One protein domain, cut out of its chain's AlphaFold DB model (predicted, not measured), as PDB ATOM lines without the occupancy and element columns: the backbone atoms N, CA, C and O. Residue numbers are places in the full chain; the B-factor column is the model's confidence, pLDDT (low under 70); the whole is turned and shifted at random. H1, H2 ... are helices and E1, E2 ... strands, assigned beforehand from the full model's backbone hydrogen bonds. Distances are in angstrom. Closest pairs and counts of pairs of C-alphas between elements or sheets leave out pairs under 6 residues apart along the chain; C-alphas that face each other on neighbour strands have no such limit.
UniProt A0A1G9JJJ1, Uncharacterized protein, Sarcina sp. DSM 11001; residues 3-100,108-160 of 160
ATOM      1  N   VAL A   3     137.986 103.978 163.854       76.62
ATOM      2  CA  VAL A   3     137.226 103.278 164.882       76.62
ATOM      3  C   VAL A   3     136.239 104.241 165.528       76.62
ATOM      4  O   VAL A   3     136.629 105.307 166.003       76.62
ATOM      5  N   LEU A   4     134.979 103.824 165.565       78.81
ATOM      6  CA  LEU A   4     133.898 104.485 166.281       78.81
ATOM      7  C   LEU A   4     133.194 103.456 167.167       78.81
ATOM      8  O   LEU A   4     133.131 102.282 166.811       78.81
ATOM      9  N   TYR A   5     132.647 103.883 168.302       75.62
ATOM     10  CA  TYR A   5     131.816 103.015 169.132       75.62
ATOM     11  C   TYR A   5     130.335 103.113 168.739       75.62
ATOM     12  O   TYR A   5     129.796 104.198 168.510       75.62
ATOM     13  N   LEU A   6     129.699 101.949 168.647       75.12
ATOM     14  CA  LEU A   6     128.321 101.706 168.228       75.12
ATOM     15  C   LEU A   6     127.694 100.754 169.253       75.12
ATOM     16  O   LEU A   6     128.063  99.581 169.305       75.12
ATOM     17  N   ASN A   7     126.821 101.251 170.128       79.88
ATOM     18  CA  ASN A   7     126.184 100.490 171.205       79.88
ATOM     19  C   ASN A   7     127.176  99.656 172.046       79.88
ATOM     20  O   ASN A   7     127.063  98.433 172.156       79.88
ATOM     21  N   ASN A   8     128.199 100.318 172.601       76.25
ATOM     22  CA  ASN A   8     129.308  99.699 173.347       76.25
ATOM     23  C   ASN A   8     130.142  98.672 172.557       76.25
ATOM     24  O   ASN A   8     130.941  97.940 173.145       76.25
ATOM     25  N   LYS A   9     129.993  98.612 171.232       80.50
ATOM     26  CA  LYS A   9     130.796  97.760 170.353       80.50
ATOM     27  C   LYS A   9     131.695  98.603 169.471       80.50
ATOM     28  O   LYS A   9     131.325  99.680 169.016       80.50
ATOM     29  N   THR A  10     132.872  98.070 169.193       79.06
ATOM     30  CA  THR A  10     133.807  98.664 168.246       79.06
ATOM     31  C   THR A  10     133.276  98.487 166.828       79.06
ATOM     32  O   THR A  10     133.026  97.367 166.386       79.06
ATOM     33  N   GLY A  11     133.129  99.593 166.113       84.69
ATOM     34  CA  GLY A  11     132.786  99.641 164.701       84.69
ATOM     35  C   GLY A  11     133.732 100.554 163.935       84.69
ATOM     36  O   GLY A  11     134.730 101.051 164.464       84.69
ATOM     37  N   PHE A  12     133.403 100.775 162.668       86.19
ATOM     38  CA  PHE A  12     134.180 101.625 161.788       86.19
ATOM     39  C   PHE A  12     133.304 102.661 161.101       86.19
ATOM     40  O   PHE A  12     132.170 102.371 160.730       86.19
ATOM     41  N   ILE A  13     133.860 103.851 160.889       88.56
ATOM     42  CA  ILE A  13     133.191 104.948 160.198       88.56
ATOM     43  C   ILE A  13     134.070 105.525 159.084       88.56
ATOM     44  O   ILE A  13     135.310 105.568 159.171       88.56
ATOM     45  N   SER A  14     133.424 105.937 157.995       90.88
ATOM     46  CA  SER A  14     134.072 106.694 156.927       90.88
ATOM     47  C   SER A  14     134.148 108.178 157.298       90.88
ATOM     48  O   SER A  14     133.382 108.679 158.114       90.88
ATOM     49  N   ARG A  15     135.078 108.911 156.679       93.38
ATOM     50  CA  ARG A  15     135.201 110.359 156.901       93.38
ATOM     51  C   ARG A  15     133.921 111.112 156.518       93.38
ATOM     52  O   ARG A  15     133.568 112.073 157.183       93.38
ATOM     53  N   GLU A  16     133.262 110.668 155.451       95.00
ATOM     54  CA  GLU A  16     132.045 111.273 154.899       95.00
ATOM     55  C   GLU A  16     130.872 111.237 155.882       95.00
ATOM     56  O   GLU A  16     130.174 112.229 156.026       95.00
ATOM     57  N   TRP A  17     130.683 110.119 156.589       94.31
ATOM     58  CA  TRP A  17     129.542 109.938 157.491       94.31
ATOM     59  C   TRP A  17     129.791 110.455 158.908       94.31
ATOM     60  O   TRP A  17     128.849 110.571 159.688       94.31
ATOM     61  N   PHE A  18     131.040 110.784 159.253       95.19
ATOM     62  CA  PHE A  18     131.383 111.261 160.591       95.19
ATOM     63  C   PHE A  18     130.583 112.490 161.051       95.19
ATOM     64  O   PHE A  18     130.106 112.452 162.183       95.19
ATOM     65  N   PRO A  19     130.368 113.534 160.227       96.38
ATOM     66  CA  PRO A  19     129.643 114.724 160.670       96.38
ATOM     67  C   PRO A  19     128.201 114.420 161.086       96.38
ATOM     68  O   PRO A  19     127.757 114.912 162.116       96.38
ATOM     69  N   CYS A  20     127.500 113.534 160.367       96.00
ATOM     70  CA  CYS A  20     126.154 113.100 160.754       96.00
ATOM     71  C   CYS A  20     126.167 112.399 162.122       96.00
ATOM     72  O   CYS A  20     125.285 112.620 162.946       96.00
ATOM     73  N   PHE A  21     127.177 111.565 162.395       95.12
ATOM     74  CA  PHE A  21     127.307 110.899 163.695       95.12
ATOM     75  C   PHE A  21     127.665 111.879 164.810       95.12
ATOM     76  O   PHE A  21     127.153 111.740 165.916       95.12
ATOM     77  N   ALA A  22     128.529 112.854 164.528       95.94
ATOM     78  CA  ALA A  22     128.857 113.902 165.481       95.94
ATOM     79  C   ALA A  22     127.609 114.719 165.828       95.94
ATOM     80  O   ALA A  22     127.326 114.892 167.007       95.94
ATOM     81  N   ASN A  23     126.826 115.139 164.832       96.62
ATOM     82  CA  ASN A  23     125.600 115.899 165.059       96.62
ATOM     83  C   ASN A  23     124.566 115.094 165.859       96.62
ATOM     84  O   ASN A  23     124.172 115.502 166.946       96.62
ATOM     85  N   ALA A  24     124.229 113.888 165.392       95.38
ATOM     86  CA  ALA A  24     123.226 113.026 166.022       95.38
ATOM     87  C   ALA A  24     123.546 112.637 167.479       95.38
ATOM     88  O   ALA A  24     122.656 112.209 168.210       95.38
ATOM     89  N   ARG A  25     124.818 112.704 167.894       94.00
ATOM     90  CA  ARG A  25     125.263 112.269 169.229       94.00
ATOM     91  C   ARG A  25     125.685 113.395 170.154       94.00
ATOM     92  O   ARG A  25     125.732 113.175 171.362       94.00
ATOM     93  N   ARG A  26     126.061 114.541 169.594       95.38
ATOM     94  CA  ARG A  26     126.477 115.718 170.353       95.38
ATOM     95  C   ARG A  26     125.407 116.799 170.382       95.38
ATOM     96  O   ARG A  26     125.607 117.764 171.095       95.38
ATOM     97  N   ASP A  27     124.309 116.637 169.641       94.56
ATOM     98  CA  ASP A  27     123.201 117.599 169.617       94.56
ATOM     99  C   ASP A  27     123.665 119.009 169.197       94.56
ATOM    100  O   ASP A  27     123.347 120.018 169.810       94.56
ATOM    101  N   GLY A  28     124.555 119.068 168.201       92.31
ATOM    102  CA  GLY A  28     125.166 120.322 167.747       92.31
ATOM    103  C   GLY A  28     126.210 120.941 168.691       92.31
ATOM    104  O   GLY A  28     126.813 121.950 168.328       92.31
ATOM    105  N   TYR A  29     126.486 120.344 169.855       95.31
ATOM    106  CA  TYR A  29     127.508 120.846 170.773       95.31
ATOM    107  C   TYR A  29     128.916 120.404 170.357       95.31
ATOM    108  O   TYR A  29     129.183 119.229 170.081       95.31
ATOM    109  N   ASP A  30     129.862 121.341 170.369       94.44
ATOM    110  CA  ASP A  30     131.251 120.970 170.613       94.44
ATOM    111  C   ASP A  30     131.491 120.762 172.116       94.44
ATOM    112  O   ASP A  30     130.619 120.990 172.955       94.44
ATOM    113  N   PHE A  31     132.658 120.216 172.458       95.88
ATOM    114  CA  PHE A  31     132.899 119.788 173.831       95.88
ATOM    115  C   PHE A  31     132.941 120.962 174.816       95.88
ATOM    116  O   PHE A  31     132.508 120.799 175.956       95.88
ATOM    117  N   ASP A  32     133.449 122.116 174.385       94.88
ATOM    118  CA  ASP A  32     133.581 123.293 175.241       94.88
ATOM    119  C   ASP A  32     132.202 123.890 175.529       94.88
ATOM    120  O   ASP A  32     131.871 124.097 176.694       94.88
ATOM    121  N   ALA A  33     131.341 124.010 174.511       95.56
ATOM    122  CA  ALA A  33     129.948 124.408 174.709       95.56
ATOM    123  C   ALA A  33     129.195 123.432 175.633       95.56
ATOM    124  O   ALA A  33     128.499 123.851 176.554       95.56
ATOM    125  N   ALA A  34     129.378 122.118 175.449       96.75
ATOM    126  CA  ALA A  34     128.764 121.117 176.325       96.75
ATOM    127  C   ALA A  34     129.285 121.184 177.773       96.75
ATOM    128  O   ALA A  34     128.595 120.759 178.702       96.75
ATOM    129  N   TRP A  35     130.519 121.647 177.979       96.81
ATOM    130  CA  TRP A  35     131.089 121.848 179.307       96.81
ATOM    131  C   TRP A  35     130.529 123.103 179.975       96.81
ATOM    132  O   TRP A  35     130.151 123.028 181.146       96.81
ATOM    133  N   ASP A  36     130.443 124.207 179.235       96.94
ATOM    134  CA  ASP A  36     129.919 125.483 179.727       96.94
ATOM    135  C   ASP A  36     128.439 125.375 180.130       96.94
ATOM    136  O   ASP A  36     128.047 125.908 181.167       96.94
ATOM    137  N   ASP A  37     127.655 124.583 179.392       96.88
ATOM    138  CA  ASP A  37     126.248 124.286 179.704       96.88
ATOM    139  C   ASP A  37     126.068 123.125 180.709       96.88
ATOM    140  O   ASP A  37     124.964 122.616 180.908       96.88
ATOM    141  N   GLU A  38     127.151 122.677 181.354       95.94
ATOM    142  CA  GLU A  38     127.161 121.623 182.382       95.94
ATOM    143  C   GLU A  38     126.604 120.255 181.922       95.94
ATOM    144  O   GLU A  38     126.225 119.403 182.735       95.94
ATOM    145  N   LEU A  39     126.609 119.986 180.613       94.75
ATOM    146  CA  LEU A  39     126.116 118.739 180.012       94.75
ATOM    147  C   LEU A  39     127.113 117.575 180.140       94.75
ATOM    148  O   LEU A  39     126.756 116.406 179.949       94.75
ATOM    149  N   VAL A  40     128.375 117.861 180.475       95.00
ATOM    150  CA  VAL A  40     129.434 116.855 180.640       95.00
ATOM    151  C   VAL A  40     130.050 116.860 182.039       95.00
ATOM    152  O   VAL A  40     130.166 117.862 182.734       95.00
ATOM    153  N   GLN A  41     130.498 115.685 182.477       95.31
ATOM    154  CA  GLN A  41     131.050 115.500 183.818       95.31
ATOM    155  C   GLN A  41     132.514 115.953 183.895       95.31
ATOM    156  O   GLN A  41     133.291 115.731 182.969       95.31
ATOM    157  N   ARG A  42     132.947 116.441 185.067       97.00
ATOM    158  CA  ARG A  42     134.341 116.878 185.335       97.00
ATOM    159  C   ARG A  42     135.415 115.867 184.927       97.00
ATOM    160  O   ARG A  42     136.473 116.241 184.438       97.00
ATOM    161  N   ARG A  43     135.142 114.570 185.095       97.38
ATOM    162  CA  ARG A  43     136.059 113.485 184.696       97.38
ATOM    163  C   ARG A  43     136.245 113.369 183.178       97.38
ATOM    164  O   ARG A  43     137.263 112.848 182.743       97.38
ATOM    165  N   TYR A  44     135.268 113.813 182.385       97.81
ATOM    166  CA  TYR A  44     135.370 113.884 180.926       97.81
ATOM    167  C   TYR A  44     136.183 115.110 180.519       97.81
ATOM    168  O   TYR A  44     137.119 114.959 179.738       97.81
ATOM    169  N   LYS A  45     135.911 116.272 181.135       97.81
ATOM    170  CA  LYS A  45     136.711 117.495 180.956       97.81
ATOM    171  C   LYS A  45     138.186 117.237 181.254       97.81
ATOM    172  O   LYS A  45     139.018 117.454 180.394       97.81
ATOM    173  N   ALA A  46     138.495 116.585 182.376       97.88
ATOM    174  CA  ALA A  46     139.871 116.226 182.729       97.88
ATOM    175  C   ALA A  46     140.600 115.368 181.673       97.88
ATOM    176  O   ALA A  46     141.822 115.428 181.582       97.88
ATOM    177  N   ILE A  47     139.882 114.553 180.889       98.19
ATOM    178  CA  ILE A  47     140.470 113.817 179.759       98.19
ATOM    179  C   ILE A  47     140.653 114.744 178.559       98.19
ATOM    180  O   ILE A  47     141.713 114.713 177.942       98.19
ATOM    181  N   MET A  48     139.630 115.532 178.220       97.81
ATOM    182  CA  MET A  48     139.651 116.436 177.067       97.81
ATOM    183  C   MET A  48     140.689 117.553 177.212       97.81
ATOM    184  O   MET A  48     141.325 117.896 176.222       97.81
ATOM    185  N   ASP A  49     140.963 118.008 178.434       97.38
ATOM    186  CA  ASP A  49     141.981 119.022 178.750       97.38
ATOM    187  C   ASP A  49     143.394 118.550 178.413       97.38
ATOM    188  O   ASP A  49     144.253 119.340 178.039       97.38
ATOM    189  N   VAL A  50     143.642 117.236 178.438       97.62
ATOM    190  CA  VAL A  50     144.924 116.680 177.971       97.62
ATOM    191  C   VAL A  50     145.142 116.943 176.472       97.62
ATOM    192  O   VAL A  50     146.278 116.895 176.008       97.62
ATOM    193  N   PHE A  51     144.071 117.220 175.721       96.81
ATOM    194  CA  PHE A  51     144.078 117.523 174.289       96.81
ATOM    195  C   PHE A  51     143.811 119.006 173.981       96.81
ATOM    196  O   PHE A  51     143.479 119.317 172.832       96.81
ATOM    197  N   GLU A  52     143.895 119.915 174.958       92.38
ATOM    198  CA  GLU A  52     143.688 121.357 174.738       92.38
ATOM    199  C   GLU A  52     144.654 121.885 173.665       92.38
ATOM    200  O   GLU A  52     144.215 122.383 172.631       92.38
ATOM    201  N   ASP A  53     145.945 121.572 173.811       90.88
ATOM    202  CA  ASP A  53     147.006 121.857 172.828       90.88
ATOM    203  C   ASP A  53     147.038 120.865 171.640       90.88
ATOM    204  O   ASP A  53     148.025 120.760 170.903       90.88
ATOM    205  N   GLY A  54     145.973 120.079 171.470       90.75
ATOM    206  CA  GLY A  54     145.855 119.048 170.445       90.75
ATOM    207  C   GLY A  54     146.689 117.795 170.731       90.75
ATOM    208  O   GLY A  54     146.910 117.382 171.871       90.75
ATOM    209  N   GLY A  55     147.122 117.128 169.660       92.31
ATOM    210  CA  GLY A  55     147.983 115.947 169.740       92.31
ATOM    211  C   GLY A  55     147.253 114.604 169.839       92.31
ATOM    212  O   GLY A  55     146.047 114.479 169.633       92.31
ATOM    213  N   MET A  56     148.034 113.551 170.078       94.50
ATOM    214  CA  MET A  56     147.578 112.163 170.081       94.50
ATOM    215  C   MET A  56     148.286 111.403 171.202       94.50
ATOM    216  O   MET A  56     149.514 111.322 171.208       94.50
ATOM    217  N   PHE A  57     147.520 110.788 172.104       95.75
ATOM    218  CA  PHE A  57     148.071 110.154 173.303       95.75
ATOM    219  C   PHE A  57     147.722 108.667 173.384       95.75
ATOM    220  O   PHE A  57     146.576 108.282 173.124       95.75
ATOM    221  N   PRO A  58     148.674 107.802 173.775       94.69
ATOM    222  CA  PRO A  58     148.353 106.427 174.114       94.69
ATOM    223  C   PRO A  58     147.580 106.369 175.439       94.69
ATOM    224  O   PRO A  58     147.868 107.114 176.379       94.69
ATOM    225  N   GLY A  59     146.636 105.431 175.557       92.62
ATOM    226  CA  GLY A  59     145.759 105.338 176.736       92.62
ATOM    227  C   GLY A  59     146.487 105.229 178.086       92.62
ATOM    228  O   GLY A  59     146.002 105.743 179.092       92.62
ATOM    229  N   PHE A  60     147.676 104.613 178.117       91.00
ATOM    230  CA  PHE A  60     148.456 104.472 179.353       91.00
ATOM    231  C   PHE A  60     149.088 105.786 179.840       91.00
ATOM    232  O   PHE A  60     149.349 105.901 181.033       91.00
ATOM    233  N   GLU A  61     149.323 106.759 178.953       94.50
ATOM    234  CA  GLU A  61     149.777 108.107 179.331       94.50
ATOM    235  C   GLU A  61     148.596 109.013 179.654       94.50
ATOM    236  O   GLU A  61     148.660 109.809 180.588       94.50
ATOM    237  N   LEU A  62     147.501 108.861 178.909       95.62
ATOM    238  CA  LEU A  62     146.300 109.671 179.078       95.62
ATOM    239  C   LEU A  62     145.689 109.503 180.478       95.62
ATOM    240  O   LEU A  62     145.295 110.483 181.100       95.62
ATOM    241  N   LYS A  63     145.673 108.273 181.007       95.69
ATOM    242  CA  LYS A  63     145.103 107.955 182.324       95.69
ATOM    243  C   LYS A  63     145.713 108.771 183.480       95.69
ATOM    244  O   LYS A  63     144.956 109.472 184.149       95.69
ATOM    245  N   PRO A  64     147.035 108.726 183.742       96.44
ATOM    246  CA  PRO A  64     147.630 109.546 184.794       96.44
ATOM    247  C   PRO A  64     147.586 111.047 184.476       96.44
ATOM    248  O   PRO A  64     147.359 111.828 185.395       96.44
ATOM    249  N   LYS A  65     147.744 111.460 183.205       96.62
ATOM    250  CA  LYS A  65     147.672 112.880 182.806       96.62
ATOM    251  C   LYS A  65     146.318 113.515 183.121       96.62
ATOM    252  O   LYS A  65     146.274 114.629 183.618       96.62
ATOM    253  N   ALA A  66     145.234 112.773 182.906       97.19
ATOM    254  CA  ALA A  66     143.874 113.202 183.218       97.19
ATOM    255  C   ALA A  66     143.511 113.061 184.715       97.19
ATOM    256  O   ALA A  66     142.341 113.151 185.082       97.19
ATOM    257  N   GLY A  67     144.477 112.764 185.595       97.12
ATOM    258  CA  GLY A  67     144.249 112.654 187.038       97.12
ATOM    259  C   GLY A  67     143.487 111.397 187.476       97.12
ATOM    260  O   GLY A  67     142.888 111.385 188.553       97.12
ATOM    261  N   PHE A  68     143.483 110.322 186.679       97.62
ATOM    262  CA  PHE A  68     142.869 109.051 187.077       97.62
ATOM    263  C   PHE A  68     143.854 108.194 187.870       97.62
ATOM    264  O   PHE A  68     144.975 107.928 187.431       97.62
ATOM    265  N   GLY A  69     143.423 107.679 189.023       94.06
ATOM    266  CA  GLY A  69     144.319 106.930 189.901       94.06
ATOM    267  C   GLY A  69     143.702 106.528 191.235       94.06
ATOM    268  O   GLY A  69     142.482 106.461 191.388       94.06
ATOM    269  N   LYS A  70     144.554 106.220 192.218       93.19
ATOM    270  CA  LYS A  70     144.128 105.773 193.554       93.19
ATOM    271  C   LYS A  70     143.379 106.866 194.329       93.19
ATOM    272  O   LYS A  70     142.314 106.573 194.855       93.19
ATOM    273  N   GLU A  71     143.864 108.101 194.281       94.38
ATOM    274  CA  GLU A  71     143.259 109.257 194.970       94.38
ATOM    275  C   GLU A  71     142.515 110.206 194.010       94.38
ATOM    276  O   GLU A  71     141.991 111.232 194.422       94.38
ATOM    277  N   GLY A  72     142.485 109.880 192.712       95.62
ATOM    278  CA  GLY A  72     141.888 110.713 191.668       95.62
ATOM    279  C   GLY A  72     140.626 110.109 191.056       95.62
ATOM    280  O   GLY A  72     139.959 109.252 191.648       95.62
ATOM    281  N   TYR A  73     140.321 110.515 189.823       96.81
ATOM    282  CA  TYR A  73     139.155 110.016 189.098       96.81
ATOM    283  C   TYR A  73     139.207 108.492 188.899       96.81
ATOM    284  O   TYR A  73     140.267 107.872 188.744       96.81
ATOM    285  N   LYS A  74     138.024 107.874 188.900       96.56
ATOM    286  CA  LYS A  74     137.821 106.431 188.717       96.56
ATOM    287  C   LYS A  74     137.170 106.142 187.371       96.56
ATOM    288  O   LYS A  74     136.579 107.021 186.756       96.56
ATOM    289  N   ASN A  75     137.223 104.874 186.963       95.94
ATOM    290  CA  ASN A  75     136.573 104.377 185.749       95.94
ATOM    291  C   ASN A  75     137.052 105.071 184.456       95.94
ATOM    292  O   ASN A  75     136.250 105.541 183.652       95.94
ATOM    293  N   PHE A  76     138.373 105.137 184.262       96.38
ATOM    294  CA  PHE A  76     138.983 105.738 183.069       96.38
ATOM    295  C   PHE A  76     138.469 105.110 181.767       96.38
ATOM    296  O   PHE A  76     138.025 105.825 180.875       96.38
ATOM    297  N   ASP A  77     138.462 103.777 181.682       93.69
ATOM    298  CA  ASP A  77     138.064 103.062 180.465       93.69
ATOM    299  C   ASP A  77     136.590 103.318 180.109       93.69
ATOM    300  O   ASP A  77     136.248 103.511 178.940       93.69
ATOM    301  N   GLY A  78     135.720 103.421 181.120       94.69
ATOM    302  CA  GLY A  78     134.333 103.839 180.935       94.69
ATOM    303  C   GLY A  78     134.213 105.279 180.433       94.69
ATOM    304  O   GLY A  78     133.420 105.538 179.534       94.69
ATOM    305  N   CYS A  79     135.028 106.207 180.941       96.75
ATOM    306  CA  CYS A  79     135.041 107.595 180.463       96.75
ATOM    307  C   CYS A  79     135.513 107.701 179.008       96.75
ATOM    308  O   CYS A  79     134.878 108.376 178.204       96.75
ATOM    309  N   ILE A  80     136.573 106.976 178.650       95.06
ATOM    310  CA  ILE A  80     137.072 106.887 177.274       95.06
ATOM    311  C   ILE A  80     136.030 106.270 176.339       95.06
ATOM    312  O   ILE A  80     135.888 106.701 175.197       95.06
ATOM    313  N   THR A  81     135.286 105.269 176.807       92.56
ATOM    314  CA  THR A  81     134.197 104.668 176.027       92.56
ATOM    315  C   THR A  81     133.079 105.679 175.785       92.56
ATOM    316  O   THR A  81     132.642 105.824 174.649       92.56
ATOM    317  N   GLN A  82     132.671 106.435 176.810       94.25
ATOM    318  CA  GLN A  82     131.639 107.469 176.680       94.25
ATOM    319  C   GLN A  82     132.059 108.599 175.732       94.25
ATOM    320  O   GLN A  82     131.311 108.924 174.814       94.25
ATOM    321  N   LEU A  83     133.284 109.119 175.864       95.81
ATOM    322  CA  LEU A  83     133.816 110.144 174.956       95.81
ATOM    323  C   LEU A  83     133.897 109.653 173.501       95.81
ATOM    324  O   LEU A  83     133.652 110.424 172.576       95.81
ATOM    325  N   GLN A  84     134.197 108.371 173.275       93.69
ATOM    326  CA  GLN A  84     134.164 107.784 171.932       93.69
ATOM    327  C   GLN A  84     132.746 107.557 171.410       93.69
ATOM    328  O   GLN A  84     132.497 107.748 170.219       93.69
ATOM    329  N   MET A  85     131.809 107.152 172.272       91.44
ATOM    330  CA  MET A  85     130.400 107.026 171.899       91.44
ATOM    331  C   MET A  85     129.851 108.383 171.476       91.44
ATOM    332  O   MET A  85     129.337 108.487 170.372       91.44
ATOM    333  N   GLN A  86     130.093 109.437 172.254       93.44
ATOM    334  CA  GLN A  86     129.740 110.820 171.912       93.44
ATOM    335  C   GLN A  86     130.588 111.415 170.780       93.44
ATOM    336  O   GLN A  86     130.398 112.564 170.405       93.44
ATOM    337  N   THR A  87     131.512 110.644 170.200       94.50
ATOM    338  CA  THR A  87     132.412 111.029 169.103       94.50
ATOM    339  C   THR A  87     133.420 112.132 169.437       94.50
ATOM    340  O   THR A  87     134.118 112.571 168.533       94.50
ATOM    341  N   TYR A  88     133.563 112.576 170.689       96.19
ATOM    342  CA  TYR A  88     134.563 113.578 171.100       96.19
ATOM    343  C   TYR A  88     136.007 113.064 171.032       96.19
ATOM    344  O   TYR A  88     136.938 113.840 170.829       96.19
ATOM    345  N   LEU A  89     136.199 111.750 171.146       95.31
ATOM    346  CA  LEU A  89     137.482 111.091 170.911       95.31
ATOM    347  C   LEU A  89     137.340 109.965 169.894       95.31
ATOM    348  O   LEU A  89     136.318 109.286 169.821       95.31
ATOM    349  N   ILE A  90     138.411 109.719 169.149       93.56
ATOM    350  CA  ILE A  90     138.533 108.585 168.231       93.56
ATOM    351  C   ILE A  90     139.821 107.816 168.507       93.56
ATOM    352  O   ILE A  90     140.806 108.380 168.988       93.56
ATOM    353  N   ILE A  91     139.846 106.527 168.155       92.50
ATOM    354  CA  ILE A  91     141.106 105.779 168.100       92.50
ATOM    355  C   ILE A  91     141.758 106.023 166.739       92.50
ATOM    356  O   ILE A  91     141.247 105.618 165.691       92.50
ATOM    357  N   ARG A  92     142.928 106.663 166.766       89.81
ATOM    358  CA  ARG A  92     143.706 107.039 165.581       89.81
ATOM    359  C   ARG A  92     144.572 105.901 165.055       89.81
ATOM    360  O   ARG A  92     144.797 105.801 163.848       89.81
ATOM    361  N   LYS A  93     145.126 105.078 165.942       89.88
ATOM    362  CA  LYS A  93     145.950 103.918 165.578       89.88
ATOM    363  C   LYS A  93     146.080 102.951 166.749       89.88
ATOM    364  O   LYS A  93     145.895 103.328 167.904       89.88
ATOM    365  N   PHE A  94     146.477 101.729 166.419       90.12
ATOM    366  CA  PHE A  94     146.947 100.743 167.380       90.12
ATOM    367  C   PHE A  94     148.430 100.488 167.143       90.12
ATOM    368  O   PHE A  94     148.843 100.270 166.004       90.12
ATOM    369  N   GLU A  95     149.231 100.489 168.202       89.25
ATOM    370  CA  GLU A  95     150.664 100.218 168.104       89.25
ATOM    371  C   GLU A  95     151.081  99.160 169.123       89.25
ATOM    372  O   GLU A  95     150.781  99.268 170.312       89.25
ATOM    373  N   ARG A  96     151.780  98.117 168.668       86.19
ATOM    374  CA  ARG A  96     152.414  97.154 169.576       86.19
ATOM    375  C   ARG A  96     153.768  97.689 170.009       86.19
ATOM    376  O   ARG A  96     154.536  98.170 169.177       86.19
ATOM    377  N   ARG A  97     154.085  97.537 171.295       81.12
ATOM    378  CA  ARG A  97     155.411  97.883 171.815       81.12
ATOM    379  C   ARG A  97     156.468  97.033 171.119       81.12
ATOM    380  O   ARG A  97     156.236  95.859 170.826       81.12
ATOM    381  N   ARG A  98     157.626  97.629 170.848       84.44
ATOM    382  CA  ARG A  98     158.777  96.947 170.246       84.44
ATOM    383  C   ARG A  98     159.908  96.863 171.253       84.44
ATOM    384  O   ARG A  98     160.171  97.828 171.967       84.44
ATOM    385  N   ASN A  99     160.537  95.696 171.363       84.94
ATOM    386  CA  ASN A  99     161.694  95.523 172.238       84.94
ATOM    387  C   ASN A  99     162.944  96.170 171.605       84.94
ATOM    388  O   ASN A  99     162.906  96.621 170.460       84.94
ATOM    389  N   LYS A 100     164.082  96.165 172.313       85.12
ATOM    390  CA  LYS A 100     165.363  96.698 171.796       85.12
ATOM    391  C   LYS A 100     165.832  96.041 170.481       85.12
ATOM    392  O   LYS A 100     166.694  96.585 169.810       85.12
ATOM    393  N   ALA A 108     148.396  95.398 171.853       87.56
ATOM    394  CA  ALA A 108     148.418  96.649 171.109       87.56
ATOM    395  C   ALA A 108     147.854  97.791 171.968       87.56
ATOM    396  O   ALA A 108     146.852  97.623 172.659       87.56
ATOM    397  N   VAL A 109     148.507  98.948 171.913       90.12
ATOM    398  CA  VAL A 109     148.105 100.166 172.615       90.12
ATOM    399  C   VAL A 109     147.280 101.036 171.675       90.12
ATOM    400  O   VAL A 109     147.731 101.347 170.571       90.12
ATOM    401  N   SER A 110     146.098 101.446 172.126       92.38
ATOM    402  CA  SER A 110     145.245 102.416 171.435       92.38
ATOM    403  C   SER A 110     145.760 103.837 171.639       92.38
ATOM    404  O   SER A 110     146.057 104.236 172.770       92.38
ATOM    405  N   TYR A 111     145.825 104.596 170.549       94.19
ATOM    406  CA  TYR A 111     146.112 106.028 170.556       94.19
ATOM    407  C   TYR A 111     144.836 106.812 170.285       94.19
ATOM    408  O   TYR A 111     144.156 106.547 169.291       94.19
ATOM    409  N   TYR A 112     144.550 107.778 171.149       95.50
ATOM    410  CA  TYR A 112     143.358 108.615 171.096       95.50
ATOM    411  C   TYR A 112     143.698 110.003 170.564       95.50
ATOM    412  O   TYR A 112     144.812 110.486 170.774       95.50
ATOM    413  N   GLN A 113     142.746 110.617 169.869       95.56
ATOM    414  CA  GLN A 113     142.850 111.965 169.308       95.56
ATOM    415  C   GLN A 113     141.441 112.574 169.180       95.56
ATOM    416  O   GLN A 113     140.474 111.826 169.006       95.56
ATOM    417  N   LYS A 114     141.325 113.907 169.236       96.19
ATOM    418  CA  LYS A 114     140.094 114.631 168.870       96.19
ATOM    419  C   LYS A 114     139.851 114.521 167.352       96.19
ATOM    420  O   LYS A 114     140.799 114.685 166.581       96.19
ATOM    421  N   PRO A 115     138.630 114.255 166.870       95.50
ATOM    422  CA  PRO A 115     138.371 114.182 165.430       95.50
ATOM    423  C   PRO A 115     138.629 115.512 164.701       95.50
ATOM    424  O   PRO A 115     138.993 115.494 163.524       95.50
ATOM    425  N   GLU A 116     138.506 116.647 165.388       96.25
ATOM    426  CA  GLU A 116     138.768 117.987 164.858       96.25
ATOM    427  C   GLU A 116     140.253 118.172 164.495       96.25
ATOM    428  O   GLU A 116     140.555 118.809 163.491       96.25
ATOM    429  N   GLU A 117     141.175 117.526 165.217       94.69
ATOM    430  CA  GLU A 117     142.616 117.512 164.892       94.69
ATOM    431  C   GLU A 117     142.926 116.670 163.648       94.69
ATOM    432  O   GLU A 117     143.913 116.888 162.948       94.69
ATOM    433  N   LEU A 118     142.099 115.658 163.380       93.44
ATOM    434  CA  LEU A 118     142.292 114.757 162.250       93.44
ATOM    435  C   LEU A 118     141.671 115.302 160.960       93.44
ATOM    436  O   LEU A 118     142.238 115.128 159.878       93.44
ATOM    437  N   TRP A 119     140.479 115.886 161.055       94.25
ATOM    438  CA  TRP A 119     139.662 116.255 159.895       94.25
ATOM    439  C   TRP A 119     139.346 117.741 159.778       94.25
ATOM    440  O   TRP A 119     138.812 118.147 158.745       94.25
ATOM    441  N   GLY A 120     139.696 118.535 160.787       96.00
ATOM    442  CA  GLY A 120     139.347 119.944 160.888       96.00
ATOM    443  C   GLY A 120     137.960 120.151 161.489       96.00
ATOM    444  O   GLY A 120     137.015 119.416 161.183       96.00
ATOM    445  N   TYR A 121     137.834 121.200 162.303       96.06
ATOM    446  CA  TYR A 121     136.579 121.590 162.953       96.06
ATOM    447  C   TYR A 121     135.434 121.728 161.943       96.06
ATOM    448  O   TYR A 121     134.412 121.068 162.080       96.06
ATOM    449  N   ALA A 122     135.660 122.477 160.856       97.19
ATOM    450  CA  ALA A 122     134.653 122.724 159.823       97.19
ATOM    451  C   ALA A 122     134.098 121.445 159.172       97.19
ATOM    452  O   ALA A 122     132.942 121.425 158.763       97.19
ATOM    453  N   HIS A 123     134.900 120.378 159.064       97.19
ATOM    454  CA  HIS A 123     134.411 119.093 158.560       97.19
ATOM    455  C   HIS A 123     133.548 118.403 159.611       97.19
ATOM    456  O   HIS A 123     132.431 117.990 159.306       97.19
ATOM    457  N   VAL A 124     134.053 118.286 160.842       96.94
ATOM    458  CA  VAL A 124     133.373 117.576 161.934       96.94
ATOM    459  C   VAL A 124     132.006 118.183 162.242       96.94
ATOM    460  O   VAL A 124     131.039 117.440 162.390       96.94
ATOM    461  N   THR A 125     131.911 119.512 162.256       97.19
ATOM    462  CA  THR A 125     130.678 120.247 162.573       97.19
ATOM    463  C   THR A 125     129.826 120.562 161.342       97.19
ATOM    464  O   THR A 125     128.815 121.251 161.441       97.19
ATOM    465  N   SER A 126     130.181 120.042 160.160       96.88
ATOM    466  CA  SER A 126     129.502 120.398 158.902       96.88
ATOM    467  C   SER A 126     128.012 120.031 158.862       96.88
ATOM    468  O   SER A 126     127.263 120.647 158.104       96.88
ATOM    469  N   ALA A 127     127.576 119.078 159.693       96.81
ATOM    470  CA  ALA A 127     126.177 118.685 159.843       96.81
ATOM    471  C   ALA A 127     125.435 119.410 160.986       96.81
ATOM    472  O   ALA A 127     124.244 119.200 161.133       96.81
ATOM    473  N   TYR A 128     126.064 120.300 161.765       96.25
ATOM    474  CA  TYR A 128     125.398 120.969 162.908       96.25
ATOM    475  C   TYR A 128     124.314 121.978 162.494       96.25
ATOM    476  O   TYR A 128     123.643 122.563 163.332       96.25
ATOM    477  N   LYS A 129     124.151 122.214 161.188       93.06
ATOM    478  CA  LYS A 129     123.102 123.079 160.634       93.06
ATOM    479  C   LYS A 129     121.757 122.368 160.458       93.06
ATOM    480  O   LYS A 129     120.782 123.035 160.128       93.06
ATOM    481  N   GLU A 130     121.721 121.042 160.568       93.38
ATOM    482  CA  GLU A 130     120.486 120.255 160.530       93.38
ATOM    483  C   GLU A 130     120.143 119.739 161.927       93.38
ATOM    484  O   GLU A 130     121.036 119.503 162.740       93.38
ATOM    485  N   GLU A 131     118.851 119.521 162.175       96.19
ATOM    486  CA  GLU A 131     118.386 118.892 163.412       96.19
ATOM    487  C   GLU A 131     119.076 117.522 163.610       96.19
ATOM    488  O   GLU A 131     119.183 116.743 162.647       96.19
ATOM    489  N   PRO A 132     119.535 117.186 164.826       95.81
ATOM    490  CA  PRO A 132     120.219 115.922 165.118       95.81
ATOM    491  C   PRO A 132     119.422 114.683 164.696       95.81
ATOM    492  O   PRO A 132     120.000 113.689 164.238       95.81
ATOM    493  N   GLU A 133     118.093 114.737 164.793       95.62
ATOM    494  CA  GLU A 133     117.182 113.673 164.371       95.62
ATOM    495  C   GLU A 133     117.273 113.413 162.866       95.62
ATOM    496  O   GLU A 133     117.222 112.258 162.439       95.62
ATOM    497  N   LEU A 134     117.470 114.456 162.051       96.25
ATOM    498  CA  LEU A 134     117.656 114.305 160.607       96.25
ATOM    499  C   LEU A 134     118.978 113.600 160.306       96.25
ATOM    500  O   LEU A 134     119.008 112.671 159.495       96.25
ATOM    501  N   SER A 135     120.058 113.963 161.006       95.75
ATOM    502  CA  SER A 135     121.328 113.239 160.908       95.75
ATOM    503  C   SER A 135     121.171 111.767 161.309       95.75
ATOM    504  O   SER A 135     121.685 110.879 160.619       95.75
ATOM    505  N   ALA A 136     120.438 111.486 162.392       94.81
ATOM    506  CA  ALA A 136     120.181 110.129 162.866       94.81
ATOM    507  C   ALA A 136     119.387 109.298 161.845       94.81
ATOM    508  O   ALA A 136     119.749 108.148 161.572       94.81
ATOM    509  N   GLU A 137     118.354 109.879 161.229       95.75
ATOM    510  CA  GLU A 137     117.589 109.218 160.169       95.75
ATOM    511  C   GLU A 137     118.446 108.975 158.922       95.75
ATOM    512  O   GLU A 137     118.426 107.868 158.388       95.75
ATOM    513  N   ARG A 138     119.298 109.923 158.504       95.62
ATOM    514  CA  ARG A 138     120.235 109.713 157.378       95.62
ATOM    515  C   ARG A 138     121.175 108.535 157.627       95.62
ATOM    516  O   ARG A 138     121.397 107.718 156.731       95.62
ATOM    517  N   ILE A 139     121.723 108.439 158.841       94.81
ATOM    518  CA  ILE A 139     122.567 107.309 159.247       94.81
ATOM    519  C   ILE A 139     121.768 106.004 159.193       94.81
ATOM    520  O   ILE A 139     122.266 105.000 158.679       94.81
ATOM    521  N   PHE A 140     120.536 106.006 159.707       95.19
ATOM    522  CA  PHE A 140     119.664 104.835 159.704       95.19
ATOM    523  C   PHE A 140     119.321 104.371 158.283       95.19
ATOM    524  O   PHE A 140     119.492 103.188 157.982       95.19
ATOM    525  N   THR A 141     118.919 105.284 157.397       95.69
ATOM    526  CA  THR A 141     118.648 104.993 155.983       95.69
ATOM    527  C   THR A 141     119.868 104.367 155.324       95.69
ATOM    528  O   THR A 141     119.760 103.303 154.713       95.69
ATOM    529  N   ARG A 142     121.055 104.949 155.533       94.88
ATOM    530  CA  ARG A 142     122.291 104.390 154.986       94.88
ATOM    531  C   ARG A 142     122.604 103.004 155.540       94.88
ATOM    532  O   ARG A 142     123.030 102.124 154.797       94.88
ATOM    533  N   ALA A 143     122.411 102.791 156.838       92.69
ATOM    534  CA  ALA A 143     122.627 101.486 157.448       92.69
ATOM    535  C   ALA A 143     121.652 100.435 156.893       92.69
ATOM    536  O   ALA A 143     122.070  99.312 156.626       92.69
ATOM    537  N   ARG A 144     120.388 100.798 156.644       94.44
ATOM    538  CA  ARG A 144     119.407  99.919 155.990       94.44
ATOM    539  C   ARG A 144     119.815  99.505 154.581       94.44
ATOM    540  O   ARG A 144     119.619  98.350 154.222       94.44
ATOM    541  N   GLU A 145     120.384 100.415 153.794       94.69
ATOM    542  CA  GLU A 145     120.896 100.093 152.454       94.69
ATOM    543  C   GLU A 145     122.064  99.100 152.506       94.69
ATOM    544  O   GLU A 145     122.172  98.216 151.660       94.69
ATOM    545  N   LEU A 146     122.948  99.248 153.498       92.19
ATOM    546  CA  LEU A 146     124.116  98.380 153.673       92.19
ATOM    547  C   LEU A 146     123.757  97.009 154.260       92.19
ATOM    548  O   LEU A 146     124.468  96.035 154.015       92.19
ATOM    549  N   PHE A 147     122.673  96.932 155.033       91.75
ATOM    550  CA  PHE A 147     122.219  95.725 155.719       91.75
ATOM    551  C   PHE A 147     120.736  95.452 155.416       91.75
ATOM    552  O   PHE A 147     119.911  95.535 156.328       91.75
ATOM    553  N   PRO A 148     120.378  95.105 154.163       92.12
ATOM    554  CA  PRO A 148     118.980  94.951 153.745       92.12
ATOM    555  C   PRO A 148     118.235  93.834 154.494       92.12
ATOM    556  O   PRO A 148     117.032  93.935 154.703       92.12
ATOM    557  N   GLU A 149     118.957  92.809 154.954       93.75
ATOM    558  CA  GLU A 149     118.421  91.692 155.749       93.75
ATOM    559  C   GLU A 149     118.280  92.026 157.249       93.75
ATOM    560  O   GLU A 149     117.751  91.240 158.037       93.75
ATOM    561  N   GLY A 150     118.808  93.174 157.686       91.69
ATOM    562  CA  GLY A 150     118.753  93.612 159.075       91.69
ATOM    563  C   GLY A 150     117.400  94.230 159.408       91.69
ATOM    564  O   GLY A 150     116.931  95.123 158.710       91.69
ATOM    565  N   SER A 151     116.783  93.815 160.517       94.81
ATOM    566  CA  SER A 151     115.551  94.463 160.972       94.81
ATOM    567  C   SER A 151     115.813  95.897 161.438       94.81
ATOM    568  O   SER A 151     116.821  96.180 162.094       94.81
ATOM    569  N   ASP A 152     114.860  96.792 161.181       93.62
ATOM    570  CA  ASP A 152     114.926  98.201 161.587       93.62
ATOM    571  C   ASP A 152     115.248  98.358 163.084       93.62
ATOM    572  O   ASP A 152     116.087  99.173 163.473       93.62
ATOM    573  N   ALA A 153     114.645  97.519 163.932       92.62
ATOM    574  CA  ALA A 153     114.898  97.506 165.371       92.62
ATOM    575  C   ALA A 153     116.352  97.131 165.713       92.62
ATOM    576  O   ALA A 153     116.968  97.756 166.583       92.62
ATOM    577  N   ALA A 154     116.921  96.131 165.033       91.06
ATOM    578  CA  ALA A 154     118.311  95.734 165.236       91.06
ATOM    579  C   ALA A 154     119.276  96.823 164.755       91.06
ATOM    580  O   ALA A 154     120.244  97.128 165.453       91.06
ATOM    581  N   ILE A 155     119.001  97.447 163.609       91.62
ATOM    582  CA  ILE A 155     119.830  98.526 163.063       91.62
ATOM    583  C   ILE A 155     119.820  99.724 164.019       91.62
ATOM    584  O   ILE A 155     120.881 100.126 164.499       91.62
ATOM    585  N   ARG A 156     118.640 100.232 164.403       90.75
ATOM    586  CA  ARG A 156     118.517 101.369 165.336       90.75
ATOM    587  C   ARG A 156     119.206 101.100 166.672       90.75
ATOM    588  O   ARG A 156     119.870 101.981 167.209       90.75
ATOM    589  N   LYS A 157     119.110  99.871 167.193       88.94
ATOM    590  CA  LYS A 157     119.787  99.476 168.437       88.94
ATOM    591  C   LYS A 157     121.310  99.579 168.347       88.94
ATOM    592  O   LYS A 157     121.934  99.888 169.353       88.94
ATOM    593  N   ASN A 158     121.910  99.280 167.195       85.69
ATOM    594  CA  ASN A 158     123.366  99.309 167.046       85.69
ATOM    595  C   ASN A 158     123.910 100.694 166.654       85.69
ATOM    596  O   ASN A 158     125.112 100.890 166.749       85.69
ATOM    597  N   LEU A 159     123.071 101.645 166.230       85.62
ATOM    598  CA  LEU A 159     123.521 102.993 165.843       85.62
ATOM    599  C   LEU A 159     123.631 103.983 167.015       85.62
ATOM    600  O   LEU A 159     124.428 104.923 166.932       85.62
ATOM    601  N   LYS A 160     122.866 103.744 168.089       70.44
ATOM    602  CA  LYS A 160     122.980 104.458 169.373       70.44
ATOM    603  C   LYS A 160     124.375 104.287 169.969       70.44
ATOM    604  O   LYS A 160     124.953 105.295 170.414       70.44
TER     605      LYS A 160
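AT A GLANCE: This is residues 3 to 100 and 108 to 160 of the 160 residues of an uncharacterized protein of Sarcina sp. DSM 11001 (UniProt A0A1G9JJJ1). A small strand hairpin, E1 E2, lies between two groups of parts: a long two-stranded ribbon, E3 E4, with helices H3, H4 and H5 clustered near it, and a corner of H1, H8 and H9. E1 and H5 are nearest the middle; H6 and H7 lead from the ribbon to H1, and H2 is close to H3. The printed part has 151 residues with nine named helices and four named strands, in the order E1 E2 H1 H2 H3 H4 H5 E3 E4 H6 H7 H8 H9; both sheets are antiparallel and the class is mixed, helices and strands. It is compact, with a radius of gyration of the C-alphas of 16.2 A and spans of 47 by 41 by 27 A.

HOW THE PARTS SIT: Look first at E3, residues 90 to 98, and E4, residues 108 to 113, antiparallel at 145 degrees, with N 92 and O 111 within hydrogen-bond range at 2.8 A. Residues 57 to 58 pair antiparallel with residues 111 to 112 of E4. Next comes H4, residues 59 to 65; its closest C-alpha to E4 is Gly 59, 6.1 A from that of Ser 110. H3, residues 42 to 51, touches H4, closest at the C-alphas of Val 50 and Lys 65, 6.7 A, about perpendicular at 72 degrees, only just past steep. H3 only just touches H5, residues 76 to 85, with 3 pairs of C-alphas within 8 A, the closest Tyr 44 and Cys 79, 6.3 A. H2, residues 31 to 36, is close to H3 but not clearly touching: the closest C-alphas, Trp 35 and Lys 45, are 7.3 A apart. Move to the hairpin of E1, residues 3 to 6, and E2, residues 9 to 13, where N 4 and O 11 are within hydrogen-bond range at 3.0 A. The closest C-alphas of E1 and H5 are Tyr 5 and Met 85, 5.1 A; those of E1 and E3 are Val 3 and Ile 91, 5.6 A. H9, residues 152 to 159, has its C-alpha 159 at 5.5 A from that of Leu 6. H8, residues 132 to 146, touches H9 with residues 139 to 144 alone, closest at the C-alphas of Phe 140 and Arg 156, 6.7 A, a steep tilt of 66 degrees. H8 touches H1, residues 18 to 26, at the C-alphas of Ala 24 and Pro 132, 4.3 A, a steep tilt of 48 degrees, opposite ways. H7, residues 121 to 124, touches H1, and only just touches H6, residues 115 to 119, only at the corner, with 3 pairs within 8 A. Helix packing is mostly crossed. In H1, H2, H5, H6, H8 and H9 every O i to N i+4 pair is within hydrogen-bond range; H3 has 3 of 6, H4 has 2 of 3, and H7 is too short for one.

IN THESE COORDINATES: Find C-alpha 90 at (138.533, 108.585, 168.231), where E3 begins; it runs 23.4 A. E4 spans 16.4 A. H8 begins at C-alpha 132, (120.219, 115.922, 165.118), and runs 21.3 A; H3 and H5 span 14.7 A and 14.1 A. C-alpha 159, the end of H9, is at (123.521, 102.993, 165.843).

THE WHOLE: The two C-alphas farthest apart, Lys 100 and Glu 131, are 52.6 A apart. Residues 101 to 107 are not printed, and C-alphas 100 and 108 are 17.0 A apart across this cut. Of the links printed whole, none is long. No printed residue is under 70 in pLDDT, and the mean of the printed part is 93.0.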